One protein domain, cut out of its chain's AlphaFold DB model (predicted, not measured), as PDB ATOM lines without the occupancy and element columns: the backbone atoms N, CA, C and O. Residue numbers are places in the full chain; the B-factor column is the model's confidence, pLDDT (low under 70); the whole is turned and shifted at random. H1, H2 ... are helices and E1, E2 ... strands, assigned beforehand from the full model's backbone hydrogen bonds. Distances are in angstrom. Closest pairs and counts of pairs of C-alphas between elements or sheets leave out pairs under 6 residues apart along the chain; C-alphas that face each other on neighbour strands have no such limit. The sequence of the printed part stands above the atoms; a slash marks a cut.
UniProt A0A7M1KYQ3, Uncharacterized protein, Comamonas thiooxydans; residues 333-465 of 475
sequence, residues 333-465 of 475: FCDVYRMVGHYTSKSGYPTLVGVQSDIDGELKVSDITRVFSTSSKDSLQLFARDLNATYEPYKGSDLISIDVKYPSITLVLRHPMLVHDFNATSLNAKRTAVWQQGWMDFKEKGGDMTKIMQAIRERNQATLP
ATOM      1  N   PHE A 333      51.257 -16.090  -7.259       77.88
ATOM      2  CA  PHE A 333      50.166 -16.247  -8.208       77.88
ATOM      3  C   PHE A 333      48.815 -16.267  -7.482       77.88
ATOM      4  O   PHE A 333      48.523 -17.168  -6.702       77.88
ATOM      5  N   CYS A 334      47.994 -15.248  -7.735       71.69
ATOM      6  CA  CYS A 334      46.694 -15.058  -7.081       71.69
ATOM      7  C   CYS A 334      45.550 -15.886  -7.687       71.69
ATOM      8  O   CYS A 334      44.435 -15.859  -7.173       71.69
ATOM      9  N   ASP A 335      45.817 -16.585  -8.785       74.12
ATOM     10  CA  ASP A 335      44.867 -17.406  -9.534       74.12
ATOM     11  C   ASP A 335      45.559 -18.706  -9.964       74.12
ATOM     12  O   ASP A 335      46.739 -18.910  -9.659       74.12
ATOM     13  N   VAL A 336      44.836 -19.583 -10.661       77.19
ATOM     14  CA  VAL A 336      45.412 -20.795 -11.227       77.19
ATOM     15  C   VAL A 336      45.966 -20.519 -12.616       77.19
ATOM     16  O   VAL A 336      45.227 -20.208 -13.547       77.19
ATOM     17  N   TYR A 337      47.278 -20.672 -12.761       84.69
ATOM     18  CA  TYR A 337      47.970 -20.497 -14.030       84.69
ATOM     19  C   TYR A 337      48.348 -21.853 -14.587       84.69
ATOM     20  O   TYR A 337      49.014 -22.637 -13.909       84.69
ATOM     21  N   ARG A 338      47.966 -22.105 -15.834       88.31
ATOM     22  CA  ARG A 338      48.360 -23.269 -16.612       88.31
ATOM     23  C   ARG A 338      49.228 -22.824 -17.777       88.31
ATOM     24  O   ARG A 338      48.865 -21.919 -18.519       88.31
ATOM     25  N   MET A 339      50.387 -23.455 -17.927       92.75
ATOM     26  CA  MET A 339      51.335 -23.159 -19.001       92.75
ATOM     27  C   MET A 339      51.804 -24.449 -19.667       92.75
ATOM     28  O   MET A 339      51.830 -25.505 -19.037       92.75
ATOM     29  N   VAL A 340      52.205 -24.366 -20.936       93.75
ATOM     30  CA  VAL A 340      52.706 -25.516 -21.697       93.75
ATOM     31  C   VAL A 340      54.075 -25.232 -22.304       93.75
ATOM     32  O   VAL A 340      54.250 -24.314 -23.107       93.75
ATOM     33  N   GLY A 341      55.036 -26.074 -21.950       94.38
ATOM     34  CA  GLY A 341      56.375 -26.114 -22.516       94.38
ATOM     35  C   GLY A 341      56.439 -27.162 -23.620       94.38
ATOM     36  O   GLY A 341      55.849 -28.235 -23.496       94.38
ATOM     37  N   HIS A 342      57.134 -26.846 -24.708       93.56
ATOM     38  CA  HIS A 342      57.285 -27.733 -25.863       93.56
ATOM     39  C   HIS A 342      58.741 -28.148 -25.969       93.56
ATOM     40  O   HIS A 342      59.618 -27.315 -25.775       93.56
ATOM     41  N   TYR A 343      59.010 -29.411 -26.272       92.31
ATOM     42  CA  TYR A 343      60.342 -29.843 -26.673       92.31
ATOM     43  C   TYR A 343      60.270 -31.084 -27.553       92.31
ATOM     44  O   TYR A 343      59.307 -31.852 -27.513       92.31
ATOM     45  N   THR A 344      61.334 -31.316 -28.311       91.19
ATOM     46  CA  THR A 344      61.542 -32.584 -29.011       91.19
ATOM     47  C   THR A 344      62.394 -33.491 -28.128       91.19
ATOM     48  O   THR A 344      63.469 -33.092 -27.675       91.19
ATOM     49  N   SER A 345      61.908 -34.699 -27.836       88.00
ATOM     50  CA  SER A 345      62.636 -35.669 -27.014       88.00
ATOM     51  C   SER A 345      63.961 -36.076 -27.663       88.00
ATOM     52  O   SER A 345      64.155 -35.923 -28.869       88.00
ATOM     53  N   LYS A 346      64.860 -36.699 -26.890       85.75
ATOM     54  CA  LYS A 346      66.107 -37.272 -27.442       85.75
ATOM     55  C   LYS A 346      65.852 -38.297 -28.551       85.75
ATOM     56  O   LYS A 346      66.702 -38.498 -29.407       85.75
ATOM     57  N   SER A 347      64.685 -38.934 -28.529       82.50
ATOM     58  CA  SER A 347      64.236 -39.893 -29.538       82.50
ATOM     59  C   SER A 347      63.502 -39.242 -30.722       82.50
ATOM     60  O   SER A 347      62.904 -39.956 -31.516       82.50
ATOM     61  N   GLY A 348      63.489 -37.909 -30.826       86.56
ATOM     62  CA  GLY A 348      62.896 -37.183 -31.952       86.56
ATOM     63  C   GLY A 348      61.379 -36.988 -31.886       86.56
ATOM     64  O   GLY A 348      60.791 -36.568 -32.878       86.56
ATOM     65  N   TYR A 349      60.727 -37.275 -30.753       89.00
ATOM     66  CA  TYR A 349      59.269 -37.170 -30.640       89.00
ATOM     67  C   TYR A 349      58.831 -35.861 -29.975       89.00
ATOM     68  O   TYR A 349      59.353 -35.507 -28.908       89.00
ATOM     69  N   PRO A 350      57.836 -35.156 -30.545       90.75
ATOM     70  CA  PRO A 350      57.298 -33.947 -29.942       90.75
ATOM     71  C   PRO A 350      56.656 -34.271 -28.591       90.75
ATOM     72  O   PRO A 350      55.879 -35.222 -28.443       90.75
ATOM     73  N   THR A 351      57.014 -33.475 -27.588       92.88
ATOM     74  CA  THR A 351      56.567 -33.631 -26.207       92.88
ATOM     75  C   THR A 351      56.102 -32.297 -25.642       92.88
ATOM     76  O   THR A 351      56.756 -31.268 -25.804       92.88
ATOM     77  N   LEU A 352      54.972 -32.334 -24.946       94.38
ATOM     78  CA  LEU A 352      54.399 -31.222 -24.205       94.38
ATOM     79  C   LEU A 352      54.547 -31.478 -22.711       94.38
ATOM     80  O   LEU A 352      54.270 -32.583 -22.244       94.38
ATOM     81  N   VAL A 353      54.937 -30.449 -21.968       94.75
ATOM     82  CA  VAL A 353      54.939 -30.439 -20.504       94.75
ATOM     83  C   VAL A 353      53.952 -29.378 -20.053       94.75
ATOM     84  O   VAL A 353      54.211 -28.185 -20.206       94.75
ATOM     85  N   GLY A 354      52.819 -29.813 -19.519       93.44
ATOM     86  CA  GLY A 354      51.884 -28.954 -18.813       93.44
ATOM     87  C   GLY A 354      52.393 -28.675 -17.404       93.44
ATOM     88  O   GLY A 354      52.841 -29.585 -16.700       93.44
ATOM     89  N   VAL A 355      52.334 -27.416 -16.991       92.19
ATOM     90  CA  VAL A 355      52.596 -26.990 -15.614       92.19
ATOM     91  C   VAL A 355      51.408 -26.193 -15.113       92.19
ATOM     92  O   VAL A 355      50.771 -25.470 -15.882       92.19
ATOM     93  N   GLN A 356      51.116 -26.322 -13.826       87.44
ATOM     94  CA  GLN A 356      50.013 -25.633 -13.185       87.44
ATOM     95  C   GLN A 356      50.408 -25.157 -11.792       87.44
ATOM     96  O   GLN A 356      51.200 -25.818 -11.118       87.44
ATOM     97  N   SER A 357      49.881 -24.007 -11.373       81.88
ATOM     98  CA  SER A 357      50.064 -23.518 -10.010       81.88
ATOM     99  C   SER A 357      49.241 -24.345  -9.024       81.88
ATOM    100  O   SER A 357      48.061 -24.615  -9.265       81.88
ATOM    101  N   ASP A 358      49.858 -24.718  -7.911       74.50
ATOM    102  CA  ASP A 358      49.201 -25.402  -6.802       74.50
ATOM    103  C   ASP A 358      48.571 -24.423  -5.785       74.50
ATOM    104  O   ASP A 358      48.459 -23.216  -6.031       74.50
ATOM    105  N   ILE A 359      48.137 -24.955  -4.637       65.75
ATOM    106  CA  ILE A 359      47.551 -24.194  -3.517       65.75
ATOM    107  C   ILE A 359      48.514 -23.253  -2.796       65.75
ATOM    108  O   ILE A 359      48.059 -22.407  -2.027       65.75
ATOM    109  N   ASP A 360      49.817 -23.425  -2.996       67.94
ATOM    110  CA  ASP A 360      50.848 -22.542  -2.461       67.94
ATOM    111  C   ASP A 360      51.267 -21.499  -3.514       67.94
ATOM    112  O   ASP A 360      52.106 -20.632  -3.251       67.94
ATOM    113  N   GLY A 361      50.662 -21.552  -4.707       70.31
ATOM    114  CA  GLY A 361      51.010 -20.719  -5.848       70.31
ATOM    115  C   GLY A 361      52.313 -21.148  -6.525       70.31
ATOM    116  O   GLY A 361      52.889 -20.356  -7.267       70.31
ATOM    117  N   GLU A 362      52.809 -22.367  -6.301       82.31
ATOM    118  CA  GLU A 362      53.989 -22.890  -6.991       82.31
ATOM    119  C   GLU A 362      53.600 -23.579  -8.301       82.31
ATOM    120  O   GLU A 362      52.751 -24.468  -8.333       82.31
ATOM    121  N   LEU A 363      54.260 -23.208  -9.403       87.44
ATOM    122  CA  LEU A 363      54.110 -23.901 -10.683       87.44
ATOM    123  C   LEU A 363      54.831 -25.255 -10.639       87.44
ATOM    124  O   LEU A 363      56.055 -25.321 -10.478       87.44
ATOM    125  N   LYS A 364      54.077 -26.334 -10.839       89.12
ATOM    126  CA  LYS A 364      54.564 -27.719 -10.853       89.12
ATOM    127  C   LYS A 364      54.036 -28.466 -12.081       89.12
ATOM    128  O   LYS A 364      53.004 -28.100 -12.637       89.12
ATOM    129  N   VAL A 365      54.732 -29.520 -12.513       91.31
ATOM    130  CA  VAL A 365      54.323 -30.345 -13.666       91.31
ATOM    131  C   VAL A 365      52.965 -30.985 -13.403       91.31
ATOM    132  O   VAL A 365      52.829 -31.822 -12.508       91.31
ATOM    133  N   SER A 366      51.983 -30.617 -14.218       88.56
ATOM    134  CA  SER A 366      50.617 -31.124 -14.159       88.56
ATOM    135  C   SER A 366      50.417 -32.309 -15.096       88.56
ATOM    136  O   SER A 366      49.748 -33.274 -14.739       88.56
ATOM    137  N   ASP A 367      51.007 -32.268 -16.290       91.31
ATOM    138  CA  ASP A 367      50.882 -33.331 -17.277       91.31
ATOM    139  C   ASP A 367      52.065 -33.373 -18.246       91.31
ATOM    140  O   ASP A 367      52.767 -32.386 -18.453       91.31
ATOM    141  N   ILE A 368      52.298 -34.542 -18.835       93.12
ATOM    142  CA  ILE A 368      53.284 -34.751 -19.891       93.12
ATOM    143  C   ILE A 368      52.585 -35.491 -21.024       93.12
ATOM    144  O   ILE A 368      52.064 -36.585 -20.818       93.12
ATOM    145  N   THR A 369      52.591 -34.910 -22.219       94.12
ATOM    146  CA  THR A 369      51.996 -35.516 -23.413       94.12
ATOM    147  C   THR A 369      53.076 -35.769 -24.450       94.12
ATOM    148  O   THR A 369      53.759 -34.836 -24.861       94.12
ATOM    149  N   ARG A 370      53.223 -37.011 -24.911       93.00
ATOM    150  CA  ARG A 370      54.130 -37.373 -26.007       93.00
ATOM    151  C   ARG A 370      53.361 -38.017 -27.144       93.00
ATOM    152  O   ARG A 370      52.571 -38.931 -26.917       93.00
ATOM    153  N   VAL A 371      53.645 -37.561 -28.360       91.25
ATOM    154  CA  VAL A 371      53.101 -38.154 -29.582       91.25
ATOM    155  C   VAL A 371      54.209 -38.931 -30.275       91.25
ATOM    156  O   VAL A 371      55.178 -38.361 -30.767       91.25
ATOM    157  N   PHE A 372      54.054 -40.246 -30.305       87.50
ATOM    158  CA  PHE A 372      54.920 -41.152 -31.042       87.50
ATOM    159  C   PHE A 372      54.342 -41.352 -32.435       87.50
ATOM    160  O   PHE A 372      53.170 -41.697 -32.568       87.50
ATOM    161  N   SER A 373      55.148 -41.154 -33.471       84.94
ATOM    162  CA  SER A 373      54.781 -41.436 -34.859       84.94
ATOM    163  C   SER A 373      55.549 -42.652 -35.373       84.94
ATOM    164  O   SER A 373      56.717 -42.858 -35.044       84.94
ATOM    165  N   THR A 374      54.887 -43.479 -36.181       81.00
ATOM    166  CA  THR A 374      55.510 -44.621 -36.858       81.00
ATOM    167  C   THR A 374      54.879 -44.845 -38.224       81.00
ATOM    168  O   THR A 374      53.682 -44.642 -38.420       81.00
ATOM    169  N   SER A 375      55.694 -45.276 -39.181       79.38
ATOM    170  CA  SER A 375      55.266 -45.615 -40.538       79.38
ATOM    171  C   SER A 375      54.673 -47.025 -40.652       79.38
ATOM    172  O   SER A 375      54.101 -47.356 -41.685       79.38
ATOM    173  N   SER A 376      54.792 -47.863 -39.615       86.06
ATOM    174  CA  SER A 376      54.350 -49.263 -39.636       86.06
ATOM    175  C   SER A 376      53.234 -49.518 -38.626       86.06
ATOM    176  O   SER A 376      53.388 -49.277 -37.426       86.06
ATOM    177  N   LYS A 377      52.112 -50.068 -39.108       84.31
ATOM    178  CA  LYS A 377      50.964 -50.444 -38.270       84.31
ATOM    179  C   LYS A 377      51.310 -51.563 -37.281       84.31
ATOM    180  O   LYS A 377      50.848 -51.520 -36.144       84.31
ATOM    181  N   ASP A 378      52.158 -52.511 -37.673       81.75
ATOM    182  CA  ASP A 378      52.588 -53.605 -36.793       81.75
ATOM    183  C   ASP A 378      53.539 -53.100 -35.706       81.75
ATOM    184  O   ASP A 378      53.381 -53.439 -34.532       81.75
ATOM    185  N   SER A 379      54.460 -52.201 -36.070       83.00
ATOM    186  CA  SER A 379      55.348 -51.544 -35.102       83.00
ATOM    187  C   SER A 379      54.561 -50.688 -34.107       83.00
ATOM    188  O   SER A 379      54.872 -50.685 -32.920       83.00
ATOM    189  N   LEU A 380      53.500 -50.009 -34.569       82.44
ATOM    190  CA  LEU A 380      52.571 -49.271 -33.709       82.44
ATOM    191  C   LEU A 380      51.931 -50.201 -32.668       82.44
ATOM    192  O   LEU A 380      51.905 -49.884 -31.485       82.44
ATOM    193  N   GLN A 381      51.424 -51.358 -33.099       83.62
ATOM    194  CA  GLN A 381      50.754 -52.309 -32.209       83.62
ATOM    195  C   GLN A 381      51.711 -52.929 -31.188       83.62
ATOM    196  O   GLN A 381      51.343 -53.065 -30.022       83.62
ATOM    197  N   LEU A 382      52.933 -53.281 -31.599       84.50
ATOM    198  CA  LEU A 382      53.965 -53.769 -30.680       84.50
ATOM    199  C   LEU A 382      54.327 -52.699 -29.646       84.50
ATOM    200  O   LEU A 382      54.247 -52.954 -28.448       84.50
ATOM    201  N   PHE A 383      54.584 -51.471 -30.095       85.62
ATOM    202  CA  PHE A 383      54.927 -50.371 -29.199       85.62
ATOM    203  C   PHE A 383      53.788 -50.015 -28.229       85.62
ATOM    204  O   PHE A 383      54.024 -49.742 -27.054       85.62
ATOM    205  N   ALA A 384      52.531 -50.080 -28.678       85.38
ATOM    206  CA  ALA A 384      51.377 -49.912 -27.798       85.38
ATOM    207  C   ALA A 384      51.313 -50.992 -26.703       85.38
ATOM    208  O   ALA A 384      50.919 -50.687 -25.576       85.38
ATOM    209  N   ARG A 385      51.691 -52.245 -26.998       86.88
ATOM    210  CA  ARG A 385      51.768 -53.308 -25.978       86.88
ATOM    211  C   ARG A 385      52.878 -53.026 -24.972       86.88
ATOM    212  O   ARG A 385      52.620 -53.134 -23.777       86.88
ATOM    213  N   ASP A 386      54.048 -52.601 -25.438       86.31
ATOM    214  CA  ASP A 386      55.186 -52.281 -24.570       86.31
ATOM    215  C   ASP A 386      54.872 -51.106 -23.637       86.31
ATOM    216  O   ASP A 386      55.147 -51.163 -22.436       86.31
ATOM    217  N   LEU A 387      54.218 -50.060 -24.156       86.56
ATOM    218  CA  LEU A 387      53.742 -48.941 -23.345       86.56
ATOM    219  C   LEU A 387      52.700 -49.389 -22.309       86.56
ATOM    220  O   LEU A 387      52.803 -49.016 -21.141       86.56
ATOM    221  N   ASN A 388      51.725 -50.215 -22.703       86.56
ATOM    222  CA  ASN A 388      50.728 -50.753 -21.773       86.56
ATOM    223  C   ASN A 388      51.355 -51.631 -20.680       86.56
ATOM    224  O   ASN A 388      50.917 -51.571 -19.536       86.56
ATOM    225  N   ALA A 389      52.376 -52.424 -21.012       83.94
ATOM    226  CA  ALA A 389      53.103 -53.239 -20.043       83.94
ATOM    227  C   ALA A 389      53.937 -52.373 -19.083       83.94
ATOM    228  O   ALA A 389      53.923 -52.594 -17.875       83.94
ATOM    229  N   THR A 390      54.614 -51.346 -19.605       83.50
ATOM    230  CA  THR A 390      55.430 -50.408 -18.811       83.50
ATOM    231  C   THR A 390      54.590 -49.662 -17.775       83.50
ATOM    232  O   THR A 390      55.023 -49.448 -16.642       83.50
ATOM    233  N   TYR A 391      53.375 -49.272 -18.159       81.19
ATOM    234  CA  TYR A 391      52.471 -48.478 -17.333       81.19
ATOM    235  C   TYR A 391      51.340 -49.291 -16.692       81.19
ATOM    236  O   TYR A 391      50.393 -48.702 -16.166       81.19
ATOM    237  N   GLU A 392      51.460 -50.621 -16.671       80.56
ATOM    238  CA  GLU A 392      50.489 -51.521 -16.038       80.56
ATOM    239  C   GLU A 392      50.136 -51.094 -14.602       80.56
ATOM    240  O   GLU A 392      48.942 -50.971 -14.335       80.56
ATOM    241  N   PRO A 393      51.092 -50.720 -13.717       77.31
ATOM    242  CA  PRO A 393      50.767 -50.367 -12.330       77.31
ATOM    243  C   PRO A 393      49.796 -49.185 -12.175       77.31
ATOM    244  O   PRO A 393      49.254 -48.958 -11.095       77.31
ATOM    245  N   TYR A 394      49.593 -48.408 -13.242       72.38
ATOM    246  CA  TYR A 394      48.692 -47.260 -13.290       72.38
ATOM    247  C   TYR A 394      47.398 -47.556 -14.060       72.38
ATOM    248  O   TYR A 394      46.569 -46.661 -14.256       72.38
ATOM    249  N   LYS A 395      47.190 -48.793 -14.508       67.69
ATOM    250  CA  LYS A 395      45.988 -49.211 -15.223       67.69
ATOM    251  C   LYS A 395      44.758 -49.027 -14.330       67.69
ATOM    252  O   LYS A 395      44.734 -49.430 -13.172       67.69
ATOM    253  N   GLY A 396      43.735 -48.356 -14.865       63.75
ATOM    254  CA  GLY A 396      42.522 -47.987 -14.119       63.75
ATOM    255  C   GLY A 396      42.659 -46.763 -13.201       63.75
ATOM    256  O   GLY A 396      41.710 -46.434 -12.494       63.75
ATOM    257  N   SER A 397      43.813 -46.078 -13.193       62.31
ATOM    258  CA  SER A 397      44.028 -44.875 -12.370       62.31
ATOM    259  C   SER A 397      43.725 -43.548 -13.084       62.31
ATOM    260  O   SER A 397      43.743 -42.510 -12.429       62.31
ATOM    261  N   ASP A 398      43.433 -43.543 -14.388       70.81
ATOM    262  CA  ASP A 398      43.287 -42.359 -15.275       70.81
ATOM    263  C   ASP A 398      44.489 -41.390 -15.301       70.81
ATOM    264  O   ASP A 398      44.513 -40.427 -16.078       70.81
ATOM    265  N   LEU A 399      45.516 -41.664 -14.488       75.31
ATOM    266  CA  LEU A 399      46.789 -40.949 -14.447       75.31
ATOM    267  C   LEU A 399      47.584 -41.157 -15.731       75.31
ATOM    268  O   LEU A 399      48.465 -40.365 -16.044       75.31
ATOM    269  N   ILE A 400      47.286 -42.228 -16.464       83.25
ATOM    270  CA  ILE A 400      47.939 -42.563 -17.720       83.25
ATOM    271  C   ILE A 400      46.874 -42.864 -18.761       83.25
ATOM    272  O   ILE A 400      45.935 -43.619 -18.517       83.25
ATOM    273  N   SER A 401      47.024 -42.256 -19.931       87.44
ATOM    274  CA  SER A 401      46.181 -42.496 -21.094       87.44
ATOM    275  C   SER A 401      47.066 -42.778 -22.296       87.44
ATOM    276  O   SER A 401      48.041 -42.068 -22.538       87.44
ATOM    277  N   ILE A 402      46.730 -43.846 -23.013       88.38
ATOM    278  CA  ILE A 402      47.440 -44.303 -24.204       88.38
ATOM    279  C   ILE A 402      46.393 -44.406 -25.307       88.38
ATOM    280  O   ILE A 402      45.562 -45.311 -25.292       88.38
ATOM    281  N   ASP A 403      46.397 -43.443 -26.224       90.00
ATOM    282  CA  ASP A 403      45.483 -43.398 -27.367       90.00
ATOM    283  C   ASP A 403      46.229 -43.837 -28.628       90.00
ATOM    284  O   ASP A 403      47.216 -43.215 -29.030       90.00
ATOM    285  N   VAL A 404      45.782 -44.934 -29.237       88.31
ATOM    286  CA  VAL A 404      46.429 -45.559 -30.396       88.31
ATOM    287  C   VAL A 404      45.627 -45.212 -31.648       88.31
ATOM    288  O   VAL A 404      44.564 -45.779 -31.896       88.31
ATOM    289  N   LYS A 405      46.152 -44.300 -32.470       89.25
ATOM    290  CA  LYS A 405      45.526 -43.830 -33.714       89.25
ATOM    291  C   LYS A 405      46.555 -43.782 -34.823       89.25
ATOM    292  O   LYS A 405      47.286 -42.801 -34.937       89.25
ATOM    293  N   TYR A 406      46.607 -44.826 -35.650       80.75
ATOM    294  CA  TYR A 406      47.550 -44.906 -36.769       80.75
ATOM    295  C   TYR A 406      47.534 -43.613 -37.609       80.75
ATOM    296  O   TYR A 406      46.445 -43.171 -37.985       80.75
ATOM    297  N   PRO A 407      48.702 -43.010 -37.911       86.44
ATOM    298  CA  PRO A 407      50.077 -43.507 -37.713       86.44
ATOM    299  C   PRO A 407      50.749 -43.114 -36.375       86.44
ATOM    300  O   PRO A 407      51.973 -43.023 -36.289       86.44
ATOM    301  N   SER A 408      49.977 -42.848 -35.322       89.25
ATOM    302  CA  SER A 408      50.461 -42.275 -34.059       89.25
ATOM    303  C   SER A 408      49.960 -42.971 -32.787       89.25
ATOM    304  O   SER A 408      48.894 -43.587 -32.760       89.25
ATOM    305  N   ILE A 409      50.733 -42.850 -31.708       88.81
ATOM    306  CA  ILE A 409      50.316 -43.157 -30.336       88.81
ATOM    307  C   ILE A 409      50.503 -41.903 -29.496       88.81
ATOM    308  O   ILE A 409      51.588 -41.327 -29.474       88.81
ATOM    309  N   THR A 410      49.463 -41.501 -28.775       92.62
ATOM    310  CA  THR A 410      49.541 -40.414 -27.799       92.62
ATOM    311  C   THR A 410      49.605 -41.005 -26.400       92.62
ATOM    312  O   THR A 410      48.664 -41.662 -25.961       92.62
ATOM    313  N   LEU A 411      50.712 -40.763 -25.700       91.19
ATOM    314  CA  LEU A 411      50.869 -41.058 -24.279       91.19
ATOM    315  C   LEU A 411      50.644 -39.774 -23.485       91.19
ATOM    316  O   LEU A 411      51.320 -38.776 -23.731       91.19
ATOM    317  N   VAL A 412      49.745 -39.817 -22.508       91.38
ATOM    318  CA  VAL A 412      49.508 -38.720 -21.566       91.38
ATOM    319  C   VAL A 412      49.720 -39.227 -20.150       91.38
ATOM    320  O   VAL A 412      49.056 -40.169 -19.726       91.38
ATOM    321  N   LEU A 413      50.618 -38.574 -19.421       89.75
ATOM    322  CA  LEU A 413      50.868 -38.765 -17.996       89.75
ATOM    323  C   LEU A 413      50.261 -37.567 -17.266       89.75
ATOM    324  O   LEU A 413      50.570 -36.432 -17.617       89.75
ATOM    325  N   ARG A 414      49.390 -37.788 -16.285       84.75
ATOM    326  CA  ARG A 414      48.627 -36.738 -15.603       84.75
ATOM    327  C   ARG A 414      48.845 -36.778 -14.105       84.75
ATOM    328  O   ARG A 414      48.911 -37.841 -13.489       84.75
ATOM    329  N   HIS A 415      48.866 -35.595 -13.514       77.31
ATOM    330  CA  HIS A 415      48.716 -35.429 -12.084       77.31
ATOM    331  C   HIS A 415      47.322 -35.911 -11.651       77.31
ATOM    332  O   HIS A 415      46.354 -35.660 -12.374       77.31
ATOM    333  N   PRO A 416      47.172 -36.547 -10.473       67.12
ATOM    334  CA  PRO A 416      45.869 -37.006  -9.984       67.12
ATOM    335  C   PRO A 416      44.799 -35.913  -9.894       67.12
ATOM    336  O   PRO A 416      43.614 -36.212  -9.999       67.12
ATOM    337  N   MET A 417      45.211 -34.652  -9.738       62.88
ATOM    338  CA  MET A 417      44.305 -33.499  -9.769       62.88
ATOM    339  C   MET A 417      43.609 -33.328 -11.130       62.88
ATOM    340  O   MET A 417      42.500 -32.810 -11.176       62.88
ATOM    341  N   LEU A 418      44.235 -33.773 -12.226       62.88
ATOM    342  CA  LEU A 418      43.720 -33.566 -13.576       62.88
ATOM    343  C   LEU A 418      42.738 -34.651 -14.069       62.88
ATOM    344  O   LEU A 418      42.416 -34.706 -15.256       62.88
ATOM    345  N   VAL A 419      42.291 -35.552 -13.195       60.38
ATOM    346  CA  VAL A 419      41.448 -36.699 -13.561       60.38
ATOM    347  C   VAL A 419      39.967 -36.383 -13.337       60.38
ATOM    348  O   VAL A 419      39.585 -36.012 -12.232       60.38
ATOM    349  N   HIS A 420      39.135 -36.577 -14.366       49.03
ATOM    350  CA  HIS A 420      37.701 -36.243 -14.344       49.03
ATOM    351  C   HIS A 420      36.797 -37.331 -13.733       49.03
ATOM    352  O   HIS A 420      35.761 -37.000 -13.159       49.03
ATOM    353  N   ASP A 421      37.186 -38.611 -13.798       47.97
ATOM    354  CA  ASP A 421      36.326 -39.716 -13.365       47.97
ATOM    355  C   ASP A 421      36.666 -40.205 -11.954       47.97
ATOM    356  O   ASP A 421      37.639 -40.917 -11.678       47.97
ATOM    357  N   PHE A 422      35.812 -39.806 -11.017       49.53
ATOM    358  CA  PHE A 422      35.921 -40.169  -9.614       49.53
ATOM    359  C   PHE A 422      34.984 -41.326  -9.277       49.53
ATOM    360  O   PHE A 422      33.904 -41.129  -8.720       49.53
ATOM    361  N   ASN A 423      35.404 -42.566  -9.528       44.94
ATOM    362  CA  ASN A 423      34.777 -43.674  -8.807       44.94
ATOM    363  C   ASN A 423      35.097 -43.537  -7.294       44.94
ATOM    364  O   ASN A 423      36.214 -43.181  -6.902       44.94
ATOM    365  N   ALA A 424      34.106 -43.761  -6.423       40.41
ATOM    366  CA  ALA A 424      34.187 -43.423  -4.992       40.41
ATOM    367  C   ALA A 424      35.374 -44.083  -4.255       40.41
ATOM    368  O   ALA A 424      35.894 -43.536  -3.281       40.41
ATOM    369  N   THR A 425      35.836 -45.237  -4.743       41.94
ATOM    370  CA  THR A 425      36.912 -46.031  -4.138       41.94
ATOM    371  C   THR A 425      38.318 -45.576  -4.561       41.94
ATOM    372  O   THR A 425      39.226 -45.625  -3.732       41.94
ATOM    373  N   SER A 426      38.530 -45.093  -5.799       50.88
ATOM    374  CA  SER A 426      39.822 -44.500  -6.216       50.88
ATOM    375  C   SER A 426      39.986 -43.060  -5.733       50.88
ATOM    376  O   SER A 426      41.105 -42.599  -5.524       50.88
ATOM    377  N   LEU A 427      38.873 -42.373  -5.478       45.94
ATOM    378  CA  LEU A 427      38.820 -40.985  -5.036       45.94
ATOM    379  C   LEU A 427      39.574 -40.745  -3.718       45.94
ATOM    380  O   LEU A 427      40.295 -39.761  -3.613       45.94
ATOM    381  N   ASN A 428      39.495 -41.645  -2.733       46.38
ATOM    382  CA  ASN A 428      40.215 -41.477  -1.460       46.38
ATOM    383  C   ASN A 428      41.733 -41.692  -1.588       46.38
ATOM    384  O   ASN A 428      42.509 -40.943  -0.992       46.38
ATOM    385  N   ALA A 429      42.170 -42.676  -2.380       47.66
ATOM    386  CA  ALA A 429      43.593 -42.908  -2.640       47.66
ATOM    387  C   ALA A 429      44.195 -41.768  -3.483       47.66
ATOM    388  O   ALA A 429      45.258 -41.252  -3.144       47.66
ATOM    389  N   LYS A 430      43.463 -41.300  -4.506       50.06
ATOM    390  CA  LYS A 430      43.831 -40.146  -5.340       50.06
ATOM    391  C   LYS A 430      43.860 -38.842  -4.527       50.06
ATOM    392  O   LYS A 430      44.845 -38.121  -4.606       50.06
ATOM    393  N   ARG A 431      42.871 -38.570  -3.664       52.25
ATOM    394  CA  ARG A 431      42.894 -37.426  -2.720       52.25
ATOM    395  C   ARG A 431      44.080 -37.478  -1.769       52.25
ATOM    396  O   ARG A 431      44.686 -36.450  -1.498       52.25
ATOM    397  N   THR A 432      44.411 -38.667  -1.271       49.31
ATOM    398  CA  THR A 432      45.576 -38.851  -0.400       49.31
ATOM    399  C   THR A 432      46.866 -38.531  -1.152       49.31
ATOM    400  O   THR A 432      47.715 -37.861  -0.582       49.31
ATOM    401  N   ALA A 433      46.984 -38.900  -2.433       49.31
ATOM    402  CA  ALA A 433      48.128 -38.531  -3.267       49.31
ATOM    403  C   ALA A 433      48.206 -37.014  -3.532       49.31
ATOM    404  O   ALA A 433      49.268 -36.427  -3.355       49.31
ATOM    405  N   VAL A 434      47.085 -36.360  -3.873       49.47
ATOM    406  CA  VAL A 434      47.018 -34.892  -4.061       49.47
ATOM    407  C   VAL A 434      47.406 -34.152  -2.773       49.47
ATOM    408  O   VAL A 434      48.170 -33.190  -2.817       49.47
ATOM    409  N   TRP A 435      46.935 -34.630  -1.619       47.28
ATOM    410  CA  TRP A 435      47.287 -34.094  -0.304       47.28
ATOM    411  C   TRP A 435      48.762 -34.342   0.057       47.28
ATOM    412  O   TRP A 435      49.468 -33.406   0.418       47.28
ATOM    413  N   GLN A 436      49.268 -35.570  -0.108       45.38
ATOM    414  CA  GLN A 436      50.673 -35.927   0.154       45.38
ATOM    415  C   GLN A 436      51.661 -35.152  -0.728       45.38
ATOM    416  O   GLN A 436      52.797 -34.924  -0.324       45.38
ATOM    417  N   GLN A 437      51.235 -34.737  -1.923       46.19
ATOM    418  CA  GLN A 437      52.047 -33.963  -2.864       46.19
ATOM    419  C   GLN A 437      51.902 -32.438  -2.678       46.19
ATOM    420  O   GLN A 437      52.517 -31.673  -3.423       46.19
ATOM    421  N   GLY A 438      51.125 -31.990  -1.679       45.78
ATOM    422  CA  GLY A 438      50.981 -30.578  -1.308       45.78
ATOM    423  C   GLY A 438      50.088 -29.762  -2.244       45.78
ATOM    424  O   GLY A 438      50.242 -28.554  -2.327       45.78
ATOM    425  N   TRP A 439      49.178 -30.405  -2.978       45.78
ATOM    426  CA  TRP A 439      48.317 -29.732  -3.958       45.78
ATOM    427  C   TRP A 439      46.928 -29.370  -3.426       45.78
ATOM    428  O   TRP A 439      46.220 -28.618  -4.083       45.78
ATOM    429  N   MET A 440      46.509 -29.893  -2.268       48.59
ATOM    430  CA  MET A 440      45.245 -29.540  -1.608       48.59
ATOM    431  C   MET A 440      45.354 -29.666  -0.087       48.59
ATOM    432  O   MET A 440      45.986 -30.590   0.418       48.59
ATOM    433  N   ASP A 441      44.645 -28.791   0.626       42.06
ATOM    434  CA  ASP A 441      44.614 -28.741   2.095       42.06
ATOM    435  C   ASP A 441      43.526 -29.617   2.740       42.06
ATOM    436  O   ASP A 441      43.552 -29.846   3.947       42.06
ATOM    437  N   PHE A 442      42.553 -30.107   1.961       46.34
ATOM    438  CA  PHE A 442      41.324 -30.703   2.499       46.34
ATOM    439  C   PHE A 442      41.005 -32.091   1.921       46.34
ATOM    440  O   PHE A 442      41.111 -32.335   0.721       46.34
ATOM    441  N   LYS A 443      40.517 -32.991   2.790       43.38
ATOM    442  CA  LYS A 443      39.979 -34.333   2.463       43.38
ATOM    443  C   LYS A 443      38.504 -34.326   1.995       43.38
ATOM    444  O   LYS A 443      37.885 -35.393   1.929       43.38
ATOM    445  N   GLU A 444      37.909 -33.174   1.682       38.91
ATOM    446  CA  GLU A 444      36.455 -33.056   1.472       38.91
ATOM    447  C   GLU A 444      35.898 -33.612   0.142       38.91
ATOM    448  O   GLU A 444      36.614 -33.980  -0.790       38.91
ATOM    449  N   LYS A 445      34.566 -33.782   0.126       39.00
ATOM    450  CA  LYS A 445      33.774 -34.561  -0.835       39.00
ATOM    451  C   LYS A 445      33.678 -33.901  -2.223       39.00
ATOM    452  O   LYS A 445      32.919 -32.968  -2.413       39.00
ATOM    453  N   GLY A 446      34.354 -34.514  -3.195       41.25
ATOM    454  CA  GLY A 446      33.900 -34.725  -4.579       41.25
ATOM    455  C   GLY A 446      33.487 -33.485  -5.376       41.25
ATOM    456  O   GLY A 446      32.329 -33.073  -5.345       41.25
ATOM    457  N   GLY A 447      34.402 -32.977  -6.197       43.44
ATOM    458  CA  GLY A 447      34.095 -32.012  -7.246       43.44
ATOM    459  C   GLY A 447      34.904 -32.285  -8.509       43.44
ATOM    460  O   GLY A 447      36.045 -32.718  -8.404       43.44
ATOM    461  N   ASP A 448      34.301 -32.040  -9.677       51.84
ATOM    462  CA  ASP A 448      34.987 -31.977 -10.980       51.84
ATOM    463  C   ASP A 448      36.147 -30.954 -10.951       51.84
ATOM    464  O   ASP A 448      36.162 -30.060 -10.101       51.84
ATOM    465  N   MET A 449      37.094 -31.065 -11.890       53.84
ATOM    466  CA  MET A 449      38.242 -30.175 -12.111       53.84
ATOM    467  C   MET A 449      37.900 -28.703 -11.896       53.84
ATOM    468  O   MET A 449      38.617 -27.996 -11.193       53.84
ATOM    469  N   THR A 450      36.776 -28.253 -12.453       59.25
ATOM    470  CA  THR A 450      36.295 -26.872 -12.346       59.25
ATOM    471  C   THR A 450      36.163 -26.424 -10.886       59.25
ATOM    472  O   THR A 450      36.555 -25.316 -10.533       59.25
ATOM    473  N   LYS A 451      35.679 -27.305 -10.000       62.25
ATOM    474  CA  LYS A 451      35.555 -27.027  -8.562       62.25
ATOM    475  C   LYS A 451      36.906 -27.038  -7.848       62.25
ATOM    476  O   LYS A 451      37.081 -26.278  -6.906       62.25
ATOM    477  N   ILE A 452      37.854 -27.869  -8.288       59.97
ATOM    478  CA  ILE A 452      39.208 -27.888  -7.713       59.97
ATOM    479  C   ILE A 452      39.959 -26.607  -8.094       59.97
ATOM    480  O   ILE A 452      40.530 -25.959  -7.224       59.97
ATOM    481  N   MET A 453      39.901 -26.202  -9.365       64.06
ATOM    482  CA  MET A 453      40.470 -24.939  -9.849       64.06
ATOM    483  C   MET A 453      39.884 -23.747  -9.091       64.06
ATOM    484  O   MET A 453      40.625 -22.907  -8.585       64.06
ATOM    485  N   GLN A 454      38.559 -23.729  -8.926       67.25
ATOM    486  CA  GLN A 454      37.867 -22.704  -8.153       67.25
ATOM    487  C   GLN A 454      38.301 -22.693  -6.678       67.25
ATOM    488  O   GLN A 454      38.567 -21.627  -6.135       67.25
ATOM    489  N   ALA A 455      38.450 -23.857  -6.039       63.03
ATOM    490  CA  ALA A 455      38.907 -23.945  -4.651       63.03
ATOM    491  C   ALA A 455      40.360 -23.465  -4.472       63.03
ATOM    492  O   ALA A 455      40.671 -22.793  -3.488       63.03
ATOM    493  N   ILE A 456      41.254 -23.772  -5.421       64.06
ATOM    494  CA  ILE A 456      42.635 -23.260  -5.418       64.06
ATOM    495  C   ILE A 456      42.626 -21.742  -5.585       64.06
ATOM    496  O   ILE A 456      43.279 -21.046  -4.813       64.06
ATOM    497  N   ARG A 457      41.843 -21.217  -6.535       67.62
ATOM    498  CA  ARG A 457      41.662 -19.772  -6.723       67.62
ATOM    499  C   ARG A 457      41.183 -19.096  -5.440       67.62
ATOM    500  O   ARG A 457      41.819 -18.153  -4.980       67.62
ATOM    501  N   GLU A 458      40.081 -19.566  -4.858       67.31
ATOM    502  CA  GLU A 458      39.489 -18.988  -3.645       67.31
ATOM    503  C   GLU A 458      40.489 -18.984  -2.489       67.31
ATOM    504  O   GLU A 458      40.640 -17.983  -1.782       67.31
ATOM    505  N   ARG A 459      41.247 -20.073  -2.340       64.75
ATOM    506  CA  ARG A 459      42.310 -20.174  -1.348       64.75
ATOM    507  C   ARG A 459      43.453 -19.197  -1.617       64.75
ATOM    508  O   ARG A 459      43.861 -18.501  -0.685       64.75
ATOM    509  N   ASN A 460      43.963 -19.119  -2.845       65.88
ATOM    510  CA  ASN A 460      45.054 -18.209  -3.208       65.88
ATOM    511  C   ASN A 460      44.636 -16.753  -2.949       65.88
ATOM    512  O   ASN A 460      45.383 -15.994  -2.336       65.88
ATOM    513  N   GLN A 461      43.402 -16.386  -3.298       68.44
ATOM    514  CA  GLN A 461      42.839 -15.060  -3.023       68.44
ATOM    515  C   GLN A 461      42.675 -14.768  -1.522       68.44
ATOM    516  O   GLN A 461      42.933 -13.644  -1.086       68.44
ATOM    517  N   ALA A 462      42.265 -15.759  -0.724       63.12
ATOM    518  CA  ALA A 462      42.033 -15.595   0.712       63.12
ATOM    519  C   ALA A 462      43.323 -15.579   1.549       63.12
ATOM    520  O   ALA A 462      43.389 -14.894   2.570       63.12
ATOM    521  N   THR A 463      44.342 -16.338   1.142       55.75
ATOM    522  CA  THR A 463      45.527 -16.616   1.972       55.75
ATOM    523  C   THR A 463      46.773 -15.836   1.562       55.75
ATOM    524  O   THR A 463      47.640 -15.599   2.409       55.75
ATOM    525  N   LEU A 464      46.879 -15.384   0.306       58.34
ATOM    526  CA  LEU A 464      48.047 -14.648  -0.178       58.34
ATOM    527  C   LEU A 464      47.866 -13.125   0.008       58.34
ATOM    528  O   LEU A 464      46.990 -12.508  -0.607       58.34
ATOM    529  N   PRO A 465      48.715 -12.459   0.822       53.03
ATOM    530  CA  PRO A 465      48.652 -11.010   1.003       53.03
ATOM    531  C   PRO A 465      48.905 -10.288  -0.328       53.03
ATOM    532  O   PRO A 465      49.957 -10.482  -0.935       53.03
TER     533      PRO A 465
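AT A GLANCE: This is residues 333 to 465 of the 475 residues of an uncharacterized protein of Comamonas thiooxydans (UniProt A0A7M1KYQ3). A twisted wall of five strands has H1 over one face, along E5 and E4, and no named helix on the other; H2 and H3 lie beyond the end where E3 begins and E5 ends. The 133 printed residues have named elements in the order E1 E2 E3 H1 E4 E5 H2 H3, a mixed class. The sheet, E1 E2 E3 E5 E4, is antiparallel. The whole is elongated, 55 by 33 by 21 A, and only just loose, close to compact, with a radius of gyration of the C-alphas of 17.0 A.

IN THESE COORDINATES: Find C-alpha 338 at (48.360, -23.269, -16.612), where E1, residues 338 to 344, begins. E2 is 350 to 357, 23.6 A; E3 is 363 to 373, 29.9 A; E4 is 400 to 405; E5 is 408 to 414. H1 is 377 to 390, 20.0 A; H2 is 424 to 436; H3, 449 to 463, 20.9 A, ends at (45.527, -16.616, 1.972).

HOW THE PARTS SIT: E1, E2 and E3 form a meander, each the antiparallel neighbour of the one before: look for N 341 and O 353, 2.9 A, and N 354 and O 367, 2.8 A. E3 and E5 are antiparallel neighbours, with N 370 and O 411 within hydrogen-bond range at 2.9 A; the hairpin E4 and E5 has N 403 and O 410 at 2.9 A. E3, H1, E4 are a split strand-helix-strand unit, E5 between its strands, the crossover right-handed. H1 makes a second layer at a height of 9.5 A over the sheet; the closest C-alphas to E4 are Ala 384 and Val 404, 7.1 A. H2 and H3 are apart; H3 is not on the sheet, but only just, with 4 pairs of C-alphas within 10 A. H1 and H3 have every O i to N i+4 pair within hydrogen-bond range, H2 7 of 9.

THE WHOLE: The farthest C-alphas, Asp 378 and Pro 465, are 57.1 A apart. The printed part has no cut; the H2 to H3 link is long. pLDDT is under 70 at 359 to 360, 395 to 397 and 416 to 465.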